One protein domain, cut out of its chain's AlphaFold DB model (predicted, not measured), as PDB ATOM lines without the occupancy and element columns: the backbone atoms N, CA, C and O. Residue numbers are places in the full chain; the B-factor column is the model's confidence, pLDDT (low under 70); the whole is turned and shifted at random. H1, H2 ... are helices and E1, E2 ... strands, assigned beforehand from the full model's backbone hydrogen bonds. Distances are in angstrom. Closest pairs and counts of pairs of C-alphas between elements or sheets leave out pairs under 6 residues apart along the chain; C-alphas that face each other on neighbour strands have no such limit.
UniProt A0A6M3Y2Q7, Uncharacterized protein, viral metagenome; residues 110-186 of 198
ATOM      1  N   ALA A 110     -22.140 -46.241  20.846       91.25
ATOM      2  CA  ALA A 110     -22.913 -45.003  20.932       91.25
ATOM      3  C   ALA A 110     -23.229 -44.404  19.550       91.25
ATOM      4  O   ALA A 110     -24.337 -43.917  19.330       91.25
ATOM      5  N   VAL A 111     -22.283 -44.481  18.610       93.06
ATOM      6  CA  VAL A 111     -22.468 -44.012  17.231       93.06
ATOM      7  C   VAL A 111     -23.432 -44.928  16.480       93.06
ATOM      8  O   VAL A 111     -24.331 -44.436  15.801       93.06
ATOM      9  N   ARG A 112     -23.304 -46.256  16.632       92.06
ATOM     10  CA  ARG A 112     -24.252 -47.216  16.035       92.06
ATOM     11  C   ARG A 112     -25.680 -46.963  16.523       92.06
ATOM     12  O   ARG A 112     -26.588 -46.832  15.709       92.06
ATOM     13  N   ALA A 113     -25.863 -46.810  17.834       93.00
ATOM     14  CA  ALA A 113     -27.162 -46.515  18.433       93.00
ATOM     15  C   ALA A 113     -27.746 -45.179  17.945       93.00
ATOM     16  O   ALA A 113     -28.952 -45.073  17.734       93.00
ATOM     17  N   ALA A 114     -26.907 -44.160  17.745       93.38
ATOM     18  CA  ALA A 114     -27.340 -42.881  17.200       93.38
ATOM     19  C   ALA A 114     -27.819 -43.001  15.746       93.38
ATOM     20  O   ALA A 114     -28.913 -42.534  15.433       93.38
ATOM     21  N   LYS A 115     -27.048 -43.687  14.890       92.62
ATOM     22  CA  LYS A 115     -27.424 -43.932  13.488       92.62
ATOM     23  C   LYS A 115     -28.742 -44.699  13.372       92.62
ATOM     24  O   LYS A 115     -29.598 -44.302  12.592       92.62
ATOM     25  N   LEU A 116     -28.941 -45.739  14.188       93.62
ATOM     26  CA  LEU A 116     -30.197 -46.506  14.224       93.62
ATOM     27  C   LEU A 116     -31.410 -45.651  14.616       93.62
ATOM     28  O   LEU A 116     -32.521 -45.923  14.180       93.62
ATOM     29  N   ARG A 117     -31.201 -44.600  15.413       95.56
ATOM     30  CA  ARG A 117     -32.239 -43.632  15.804       95.56
ATOM     31  C   ARG A 117     -32.401 -42.481  14.803       95.56
ATOM     32  O   ARG A 117     -33.043 -41.492  15.137       95.56
ATOM     33  N   GLY A 118     -31.776 -42.561  13.627       95.62
ATOM     34  CA  GLY A 118     -31.837 -41.513  12.604       95.62
ATOM     35  C   GLY A 118     -31.121 -40.212  12.982       95.62
ATOM     36  O   GLY A 118     -31.368 -39.184  12.360       95.62
ATOM     37  N   ARG A 119     -30.247 -40.230  13.997       94.94
ATOM     38  CA  ARG A 119     -29.502 -39.038  14.425       94.94
ATOM     39  C   ARG A 119     -28.362 -38.726  13.466       94.94
ATOM     40  O   ARG A 119     -27.695 -39.636  12.962       94.94
ATOM     41  N   LYS A 120     -28.075 -37.438  13.287       94.50
ATOM     42  CA  LYS A 120     -26.916 -36.985  12.513       94.50
ATOM     43  C   LYS A 120     -25.619 -37.346  13.229       94.50
ATOM     44  O   LYS A 120     -25.498 -37.240  14.452       94.50
ATOM     45  N   VAL A 121     -24.641 -37.783  12.442       92.00
ATOM     46  CA  VAL A 121     -23.311 -38.155  12.920       92.00
ATOM     47  C   VAL A 121     -22.269 -37.601  11.960       92.00
ATOM     48  O   VAL A 121     -22.335 -37.874  10.764       92.00
ATOM     49  N   LEU A 122     -21.291 -36.880  12.499       91.19
ATOM     50  CA  LEU A 122     -20.089 -36.441  11.788       91.19
ATOM     51  C   LEU A 122     -18.846 -37.048  12.454       91.19
ATOM     52  O   LEU A 122     -18.912 -37.525  13.589       91.19
ATOM     53  N   ARG A 123     -17.715 -37.072  11.748       87.56
ATOM     54  CA  ARG A 123     -16.443 -37.610  12.248       87.56
ATOM     55  C   ARG A 123     -15.295 -36.711  11.798       87.56
ATOM     56  O   ARG A 123     -15.285 -36.305  10.643       87.56
ATOM     57  N   GLN A 124     -14.328 -36.487  12.680       86.19
ATOM     58  CA  GLN A 124     -13.027 -35.900  12.360       86.19
ATOM     59  C   GLN A 124     -11.953 -36.713  13.094       86.19
ATOM     60  O   GLN A 124     -11.969 -36.788  14.321       86.19
ATOM     61  N   GLY A 125     -11.069 -37.386  12.356       83.75
ATOM     62  CA  GLY A 125     -10.046 -38.244  12.959       83.75
ATOM     63  C   GLY A 125     -10.615 -39.386  13.800       83.75
ATOM     64  O   GLY A 125     -11.406 -40.207  13.323       83.75
ATOM     65  N   ASP A 126     -10.195 -39.467  15.055       85.75
ATOM     66  CA  ASP A 126     -10.688 -40.411  16.057       85.75
ATOM     67  C   ASP A 126     -11.949 -39.916  16.788       85.75
ATOM     68  O   ASP A 126     -12.561 -40.687  17.527       85.75
ATOM     69  N   VAL A 127     -12.404 -38.686  16.556       89.75
ATOM     70  CA  VAL A 127     -13.587 -38.109  17.202       89.75
ATOM     71  C   VAL A 127     -14.837 -38.266  16.338       89.75
ATOM     72  O   VAL A 127     -14.851 -37.981  15.140       89.75
ATOM     73  N   TRP A 128     -15.934 -38.673  16.978       91.38
ATOM     74  CA  TRP A 128     -17.280 -38.684  16.411       91.38
ATOM     75  C   TRP A 128     -18.162 -37.647  17.096       91.38
ATOM     76  O   TRP A 128     -18.264 -37.623  18.319       91.38
ATOM     77  N   ALA A 129     -18.850 -36.840  16.303       93.62
ATOM     78  CA  ALA A 129     -19.858 -35.886  16.730       93.62
ATOM     79  C   ALA A 129     -21.249 -36.494  16.538       93.62
ATOM     80  O   ALA A 129     -21.654 -36.774  15.409       93.62
ATOM     81  N   ILE A 130     -21.978 -36.706  17.632       95.12
ATOM     82  CA  ILE A 130     -23.323 -37.282  17.621       95.12
ATOM     83  C   ILE A 130     -24.339 -36.193  17.955       95.12
ATOM     84  O   ILE A 130     -24.200 -35.507  18.967       95.12
ATOM     85  N   GLU A 131     -25.389 -36.079  17.148       96.31
ATOM     86  CA  GLU A 131     -26.512 -35.189  17.434       96.31
ATOM     87  C   GLU A 131     -27.193 -35.529  18.770       96.31
ATOM     88  O   GLU A 131     -27.461 -36.690  19.117       96.31
ATOM     89  N   THR A 132     -27.477 -34.487  19.543       95.00
ATOM     90  CA  THR A 132     -28.119 -34.574  20.853       95.00
ATOM     91  C   THR A 132     -29.090 -33.409  21.069       95.00
ATOM     92  O   THR A 132     -29.258 -32.552  20.202       95.00
ATOM     93  N   SER A 133     -29.784 -33.389  22.206       93.38
ATOM     94  CA  SER A 133     -30.637 -32.260  22.586       93.38
ATOM     95  C   SER A 133     -29.803 -31.078  23.079       93.38
ATOM     96  O   SER A 133     -28.670 -31.227  23.532       93.38
ATOM     97  N   ARG A 134     -30.389 -29.876  23.048       90.81
ATOM     98  CA  ARG A 134     -29.723 -28.649  23.522       90.81
ATOM     99  C   ARG A 134     -29.226 -28.752  24.969       90.81
ATOM    100  O   ARG A 134     -28.167 -28.219  25.264       90.81
ATOM    101  N   SER A 135     -29.953 -29.470  25.827       90.62
ATOM    102  CA  SER A 135     -29.597 -29.705  27.232       90.62
ATOM    103  C   SER A 135     -28.307 -30.505  27.441       90.62
ATOM    104  O   SER A 135     -27.692 -30.370  28.487       90.62
ATOM    105  N   HIS A 136     -27.890 -31.311  26.461       86.81
ATOM    106  CA  HIS A 136     -26.681 -32.144  26.530       86.81
ATOM    107  C   HIS A 136     -25.595 -31.660  25.554       86.81
ATOM    108  O   HIS A 136     -24.671 -32.400  25.210       86.81
ATOM    109  N   ASN A 137     -25.722 -30.433  25.041       89.75
ATOM    110  CA  ASN A 137     -24.758 -29.880  24.101       89.75
ATOM    111  C   ASN A 137     -23.403 -29.663  24.783       89.75
ATOM    112  O   ASN A 137     -23.313 -28.890  25.732       89.75
ATOM    113  N   GLY A 138     -22.354 -30.301  24.268       84.25
ATOM    114  CA  GLY A 138     -21.004 -30.175  24.813       84.25
ATOM    115  C   GLY A 138     -20.759 -30.961  26.105       84.25
ATOM    116  O   GLY A 138     -19.738 -30.744  26.738       84.25
ATOM    117  N   GLU A 139     -21.637 -31.900  26.481       81.69
ATOM    118  CA  GLU A 139     -21.529 -32.714  27.713       81.69
ATOM    119  C   GLU A 139     -20.198 -33.487  27.844       81.69
ATOM    120  O   GLU A 139     -19.794 -33.867  28.935       81.69
ATOM    121  N   SER A 140     -19.493 -33.701  26.731       83.25
ATOM    122  CA  SER A 140     -18.192 -34.374  26.659       83.25
ATOM    123  C   SER A 140     -17.005 -33.404  26.563       83.25
ATOM    124  O   SER A 140     -15.956 -33.792  26.051       83.25
ATOM    125  N   LEU A 141     -17.187 -32.129  26.910       85.69
ATOM    126  CA  LEU A 141     -16.147 -31.106  26.831       85.69
ATOM    127  C   LEU A 141     -15.544 -30.824  28.208       85.69
ATOM    128  O   LEU A 141     -16.223 -30.911  29.228       85.69
ATOM    129  N   ARG A 142     -14.264 -30.457  28.234       82.00
ATOM    130  CA  ARG A 142     -13.551 -29.989  29.428       82.00
ATOM    131  C   ARG A 142     -12.909 -28.634  29.149       82.00
ATOM    132  O   ARG A 142     -12.375 -28.424  28.063       82.00
ATOM    133  N   THR A 143     -12.942 -27.737  30.127       71.62
ATOM    134  CA  THR A 143     -12.250 -26.441  30.090       71.62
ATOM    135  C   THR A 143     -10.794 -26.585  30.534       71.62
ATOM    136  O   THR A 143     -10.491 -27.339  31.461       71.62
ATOM    137  N   ASN A 144      -9.884 -25.848  29.893       56.50
ATOM    138  CA  ASN A 144      -8.524 -25.645  30.395       56.50
ATOM    139  C   ASN A 144      -8.435 -24.289  31.118       56.50
ATOM    140  O   ASN A 144      -8.870 -23.276  30.583       56.50
ATOM    141  N   TRP A 145      -7.871 -24.270  32.330       48.62
ATOM    142  CA  TRP A 145      -7.823 -23.086  33.205       48.62
ATOM    143  C   TRP A 145      -6.756 -22.052  32.795       48.62
ATOM    144  O   TRP A 145      -6.810 -20.910  33.235       48.62
ATOM    145  N   TYR A 146      -5.785 -22.431  31.951       44.25
ATOM    146  CA  TYR A 146      -4.588 -21.618  31.680       44.25
ATOM    147  C   TYR A 146      -4.558 -20.863  30.338       44.25
ATOM    148  O   TYR A 146      -3.574 -20.180  30.070       44.25
ATOM    149  N   ALA A 147      -5.596 -20.936  29.499       42.09
ATOM    150  CA  ALA A 147      -5.678 -20.136  28.271       42.09
ATOM    151  C   ALA A 147      -7.124 -20.053  27.757       42.09
ATOM    152  O   ALA A 147      -7.721 -21.089  27.462       42.09
ATOM    153  N   ASP A 148      -7.663 -18.836  27.649       54.06
ATOM    154  CA  ASP A 148      -8.793 -18.427  26.793       54.06
ATOM    155  C   ASP A 148      -9.975 -19.415  26.648       54.06
ATOM    156  O   ASP A 148     -10.491 -19.605  25.547       54.06
ATOM    157  N   GLU A 149     -10.392 -20.066  27.743       61.88
ATOM    158  CA  GLU A 149     -11.536 -20.995  27.834       61.88
ATOM    159  C   GLU A 149     -11.684 -21.979  26.652       61.88
ATOM    160  O   GLU A 149     -12.795 -22.301  26.217       61.88
ATOM    161  N   GLN A 150     -10.576 -22.499  26.116       66.19
ATOM    162  CA  GLN A 150     -10.671 -23.501  25.055       66.19
ATOM    163  C   GLN A 150     -11.294 -24.790  25.601       66.19
ATOM    164  O   GLN A 150     -10.838 -25.364  26.597       66.19
ATOM    165  N   LEU A 151     -12.356 -25.241  24.930       77.81
ATOM    166  CA  LEU A 151     -13.062 -26.469  25.263       77.81
ATOM    167  C   LEU A 151     -12.447 -27.636  24.499       77.81
ATOM    168  O   LEU A 151     -12.512 -27.702  23.272       77.81
ATOM    169  N   PHE A 152     -11.889 -28.582  25.238       81.75
ATOM    170  CA  PHE A 152     -11.325 -29.810  24.698       81.75
ATOM    171  C   PHE A 152     -12.317 -30.952  24.790       81.75
ATOM    172  O   PHE A 152     -13.146 -30.992  25.699       81.75
ATOM    173  N   ILE A 153     -12.205 -31.925  23.892       82.12
ATOM    174  CA  ILE A 153     -13.004 -33.145  23.991       82.12
ATOM    175  C   ILE A 153     -12.407 -34.049  25.062       82.12
ATOM    176  O   ILE A 153     -11.203 -34.303  25.093       82.12
ATOM    177  N   GLU A 154     -13.254 -34.565  25.951       81.31
ATOM    178  CA  GLU A 154     -12.830 -35.472  27.004       81.31
ATOM    179  C   GLU A 154     -12.090 -36.675  26.419       81.31
ATOM    180  O   GLU A 154     -12.596 -37.450  25.600       81.31
ATOM    181  N   GLY A 155     -10.848 -36.821  26.871       79.69
ATOM    182  CA  GLY A 155      -9.960 -37.857  26.401       79.69
ATOM    183  C   GLY A 155      -9.366 -37.601  25.022       79.69
ATOM    184  O   GLY A 155      -8.601 -38.459  24.636       79.69
ATOM    185  N   ALA A 156      -9.645 -36.509  24.310       79.81
ATOM    186  CA  ALA A 156      -8.997 -36.097  23.054       79.81
ATOM    187  C   ALA A 156      -8.579 -34.609  23.136       79.81
ATOM    188  O   ALA A 156      -9.192 -33.757  22.492       79.81
ATOM    189  N   PRO A 157      -7.582 -34.268  23.979       80.12
ATOM    190  CA  PRO A 157      -7.152 -32.884  24.215       80.12
ATOM    191  C   PRO A 157      -6.510 -32.209  22.994       80.12
ATOM    192  O   PRO A 157      -6.242 -31.018  23.011       80.12
ATOM    193  N   GLU A 158      -6.228 -32.946  21.931       84.50
ATOM    194  CA  GLU A 158      -5.784 -32.401  20.652       84.50
ATOM    195  C   GLU A 158      -6.933 -31.805  19.813       84.50
ATOM    196  O   GLU A 158      -6.682 -30.996  18.918       84.50
ATOM    197  N   HIS A 159      -8.188 -32.166  20.112       86.50
ATOM    198  CA  HIS A 159      -9.374 -31.616  19.458       86.50
ATOM    199  C   HIS A 159      -9.954 -30.455  20.258       86.50
ATOM    200  O   HIS A 159     -10.330 -30.607  21.423       86.50
ATOM    201  N   VAL A 160     -10.105 -29.316  19.585       89.81
ATOM    202  CA  VAL A 160     -10.664 -28.086  20.151       89.81
ATOM    203  C   VAL A 160     -12.065 -27.850  19.602       89.81
ATOM    204  O   VAL A 160     -12.294 -27.865  18.390       89.81
ATOM    205  N   TRP A 161     -13.007 -27.599  20.505       90.56
ATOM    206  CA  TRP A 161     -14.339 -27.114  20.188       90.56
ATOM    207  C   TRP A 161     -14.365 -25.585  20.242       90.56
ATOM    208  O   TRP A 161     -14.325 -24.986  21.316       90.56
ATOM    209  N   ALA A 162     -14.422 -24.959  19.069       88.62
ATOM    210  CA  ALA A 162     -14.316 -23.513  18.904       88.62
ATOM    211  C   ALA A 162     -15.689 -22.826  18.708       88.62
ATOM    212  O   ALA A 162     -16.670 -23.477  18.308       88.62
ATOM    213  N   PRO A 163     -15.778 -21.497  18.946       85.94
ATOM    214  CA  PRO A 163     -16.975 -20.704  18.661       85.94
ATOM    215  C   PRO A 163     -17.496 -20.919  17.237       85.94
ATOM    216  O   PRO A 163     -16.730 -21.196  16.322       85.94
ATOM    217  N   GLY A 164     -18.811 -20.804  17.026       86.44
ATOM    218  CA  GLY A 164     -19.423 -21.081  15.716       86.44
ATOM    219  C   GLY A 164     -19.607 -22.572  15.392       86.44
ATOM    220  O   GLY A 164     -19.983 -22.903  14.268       86.44
ATOM    221  N   ARG A 165     -19.411 -23.455  16.386       90.12
ATOM    222  CA  ARG A 165     -19.564 -24.918  16.297       90.12
ATOM    223  C   ARG A 165     -18.557 -25.593  15.369       90.12
ATOM    224  O   ARG A 165     -18.911 -26.473  14.581       90.12
ATOM    225  N   TRP A 166     -17.302 -25.180  15.483       91.31
ATOM    226  CA  TRP A 166     -16.200 -25.766  14.734       91.31
ATOM    227  C   TRP A 166     -15.444 -26.774  15.586       91.31
ATOM    228  O   TRP A 166     -15.033 -26.479  16.706       91.31
ATOM    229  N   LEU A 167     -15.246 -27.964  15.028       90.62
ATOM    230  CA  LEU A 167     -14.317 -28.949  15.547       90.62
ATOM    231  C   LEU A 167     -12.977 -28.773  14.831       90.62
ATOM    232  O   LEU A 167     -12.901 -28.901  13.604       90.62
ATOM    233  N   LEU A 168     -11.941 -28.453  15.599       89.94
ATOM    234  CA  LEU A 168     -10.598 -28.173  15.108       89.94
ATOM    235  C   LEU A 168      -9.624 -29.238  15.607       89.94
ATOM    236  O   LEU A 168      -9.701 -29.664  16.758       89.94
ATOM    237  N   HIS A 169      -8.671 -29.606  14.760       85.44
ATOM    238  CA  HIS A 169      -7.533 -30.438  15.125       85.44
ATOM    239  C   HIS A 169      -6.361 -30.114  14.187       85.44
ATOM    240  O   HIS A 169      -6.603 -29.955  12.991       85.44
ATOM    241  N   PRO A 170      -5.102 -30.050  14.663       83.69
ATOM    242  CA  PRO A 170      -3.964 -29.632  13.833       83.69
ATOM    243  C   PRO A 170      -3.737 -30.479  12.573       83.69
ATOM    244  O   PRO A 170      -3.203 -29.990  11.583       83.69
ATOM    245  N   GLU A 171      -4.125 -31.754  12.616       80.25
ATOM    246  CA  GLU A 171      -3.928 -32.713  11.521       80.25
ATOM    247  C   GLU A 171      -5.172 -32.886  10.624       80.25
ATOM    248  O   GLU A 171      -5.109 -33.652   9.669       80.25
ATOM    249  N   HIS A 172      -6.296 -32.208  10.906       79.75
ATOM    250  CA  HIS A 172      -7.559 -32.365  10.163       79.75
ATOM    251  C   HIS A 172      -8.087 -31.034   9.628       79.75
ATOM    252  O   HIS A 172      -7.862 -29.972  10.211       79.75
ATOM    253  N   ALA A 173      -8.860 -31.091   8.545       82.81
ATOM    254  CA  ALA A 173      -9.620 -29.937   8.097       82.81
ATOM    255  C   ALA A 173     -10.704 -29.598   9.141       82.81
ATOM    256  O   ALA A 173     -11.348 -30.512   9.671       82.81
ATOM    257  N   PRO A 174     -10.952 -28.308   9.439       89.19
ATOM    258  CA  PRO A 174     -12.034 -27.901  10.328       89.19
ATOM    259  C   PRO A 174     -13.386 -28.482   9.903       89.19
ATOM    260  O   PRO A 174     -13.768 -28.401   8.737       89.19
ATOM    261  N   VAL A 175     -14.139 -29.031  10.860       89.75
ATOM    262  CA  VAL A 175     -15.482 -29.577  10.614       89.75
ATOM    263  C   VAL A 175     -16.516 -28.721  11.328       89.75
ATOM    264  O   VAL A 175     -16.492 -28.598  12.553       89.75
ATOM    265  N   GLN A 176     -17.457 -28.154  10.572       93.00
ATOM    266  CA  GLN A 176     -18.595 -27.445  11.148       93.00
ATOM    267  C   GLN A 176     -19.684 -28.430  11.573       93.00
ATOM    268  O   GLN A 176     -20.081 -29.306  10.803       93.00
ATOM    269  N   ILE A 177     -20.212 -28.264  12.785       92.81
ATOM    270  CA  ILE A 177     -21.249 -29.134  13.344       92.81
ATOM    271  C   ILE A 177     -22.550 -28.330  13.510       92.81
ATOM    272  O   ILE A 177     -22.702 -27.569  14.466       92.81
ATOM    273  N   PRO A 178     -23.542 -28.483  12.610       94.19
ATOM    274  CA  PRO A 178     -24.714 -27.604  12.573       94.19
ATOM    275  C   PRO A 178     -25.801 -27.954  13.607       94.19
ATOM    276  O   PRO A 178     -26.866 -27.339  13.626       94.19
ATOM    277  N   PHE A 179     -25.560 -28.915  14.498       94.31
ATOM    278  CA  PHE A 179     -26.529 -29.420  15.478       94.31
ATOM    279  C   PHE A 179     -25.937 -29.448  16.897       94.31
ATOM    280  O   PHE A 179     -24.713 -29.438  17.036       94.31
ATOM    281  N   PRO A 180     -26.766 -29.462  17.962       94.69
ATOM    282  CA  PRO A 180     -26.267 -29.691  19.315       94.69
ATOM    283  C   PRO A 180     -25.594 -31.062  19.393       94.69
ATOM    284  O   PRO A 180     -26.132 -32.043  18.875       94.69
ATOM    285  N   VAL A 181     -24.418 -31.135  20.012       95.38
ATOM    286  CA  VAL A 181     -23.508 -32.272  19.840       95.38
ATOM    287  C   VAL A 181     -23.025 -32.854  21.161       95.38
ATOM    288  O   VAL A 181     -22.765 -32.136  22.123       95.38
ATOM    289  N   ARG A 182     -22.855 -34.176  21.170       93.81
ATOM    290  CA  ARG A 182     -22.036 -34.907  22.137       93.81
ATOM    291  C   ARG A 182     -20.919 -35.627  21.390       93.81
ATOM    292  O   ARG A 182     -21.190 -36.296  20.389       93.81
ATOM    293  N   PHE A 183     -19.688 -35.518  21.873       93.94
ATOM    294  CA  PHE A 183     -18.541 -36.162  21.247       93.94
ATOM    295  C   PHE A 183     -18.278 -37.551  21.824       93.94
ATOM    296  O   PHE A 183     -18.540 -37.834  22.992       93.94
ATOM    297  N   VAL A 184     -17.763 -38.437  20.977       91.25
ATOM    298  CA  VAL A 184     -17.329 -39.785  21.346       91.25
ATOM    299  C   VAL A 184     -15.979 -40.051  20.698       91.25
ATOM    300  O   VAL A 184     -15.869 -40.053  19.471       91.25
ATOM    301  N   ARG A 185     -14.957 -40.320  21.514       89.12
ATOM    302  CA  ARG A 185     -13.628 -40.708  21.030       89.12
ATOM    303  C   ARG A 185     -13.590 -42.182  20.634       89.12
ATOM    304  O   ARG A 185     -14.076 -43.050  21.361       89.12
ATOM    305  N   ASN A 186     -12.942 -42.479  19.518       86.25
ATOM    306  CA  ASN A 186     -12.601 -43.823  19.091       86.25
ATOM    307  C   ASN A 186     -11.129 -44.133  19.389       86.25
ATOM    308  O   ASN A 186     -10.239 -43.887  18.577       86.25
TER     309      ASN A 186
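Overview. This is residues 110 to 186 of the 198 residues of an uncharacterized protein of viral metagenome (UniProt A0A6M3Y2Q7). Two antiparallel sheets stand face to face as a small sandwich, a strongly turned five-stranded sheet E3 to E7 on one side and a three-stranded sheet E1, E2, E8 on the other, with the short helix H1 covering the far face of the smaller sheet. H1 lies at one end of the longest axis and the loop between E3 and E4 at the other. The printed part has 77 residues with one named helix and eight named strands, in the order H1 E1 E2 E3 E4 E5 E6 E7 E8, and is mostly strand. The sheets run E3 E4 E5 E6 E7 and E1 E2 E8. The whole is compact, with a radius of gyration of the C-alphas of 11.9 A and spans of 39 by 28 by 22 A.

Arrangement. E3, residues 141 to 143, E4, residues 151 to 153, E5, residues 156 to 162, E6, residues 166 to 169, and E7, residues 172 to 176, form a meander, each strand the antiparallel neighbour and hairpin partner of the one before. From edge to edge the strands' lines turn by 103 degrees. N 142 and O 152 are 2.8 A apart, N 161 and O 151 2.8 A, N 160 and O 168 2.9 A, and N 167 and O 175 2.8 A, each within hydrogen-bond range. In the other sheet E2, residues 127 to 131, is the inner strand, with E1, residues 121 to 124, and E8, residues 181 to 185, at the edges. N 122 and O 129 are 2.9 A apart, and N 184 and O 128 2.8 A. The parts of the sheets that face each other are 9.7 A centre to centre, and the strands of one stand at 25 degrees to those of the other. The closest C-alphas of E5 and E8 are those of Ala 156 and Arg 185, 6.8 A apart. H1, residues 110 to 116, is on the smaller sheet, over E2 at a height of 9.1 A, slantwise to the strands at 45 degrees on the local plane. Its closest C-alpha to E2 is that of Val 111, 6.8 A from that of Ile 130. In H1 every O i to N i+4 pair is within hydrogen-bond range.

Along the chain. E5 is 14.3 A from first to last C-alpha, E2 13.3 A, E8 13.0 A and E7 12.1 A. H1 begins at C-alpha 110 at (-22.913, -45.003, 20.932), and E8 ends at C-alpha 185 at (-13.628, -40.708, 21.030).

Size, cuts and confidence. The C-alphas of Leu 116 and Tyr 146 are the two farthest apart, 39.7 A. The printed part has no cut and no long link. The mean pLDDT of the printed part is 85.4, and residues 144 to 150 are under 70.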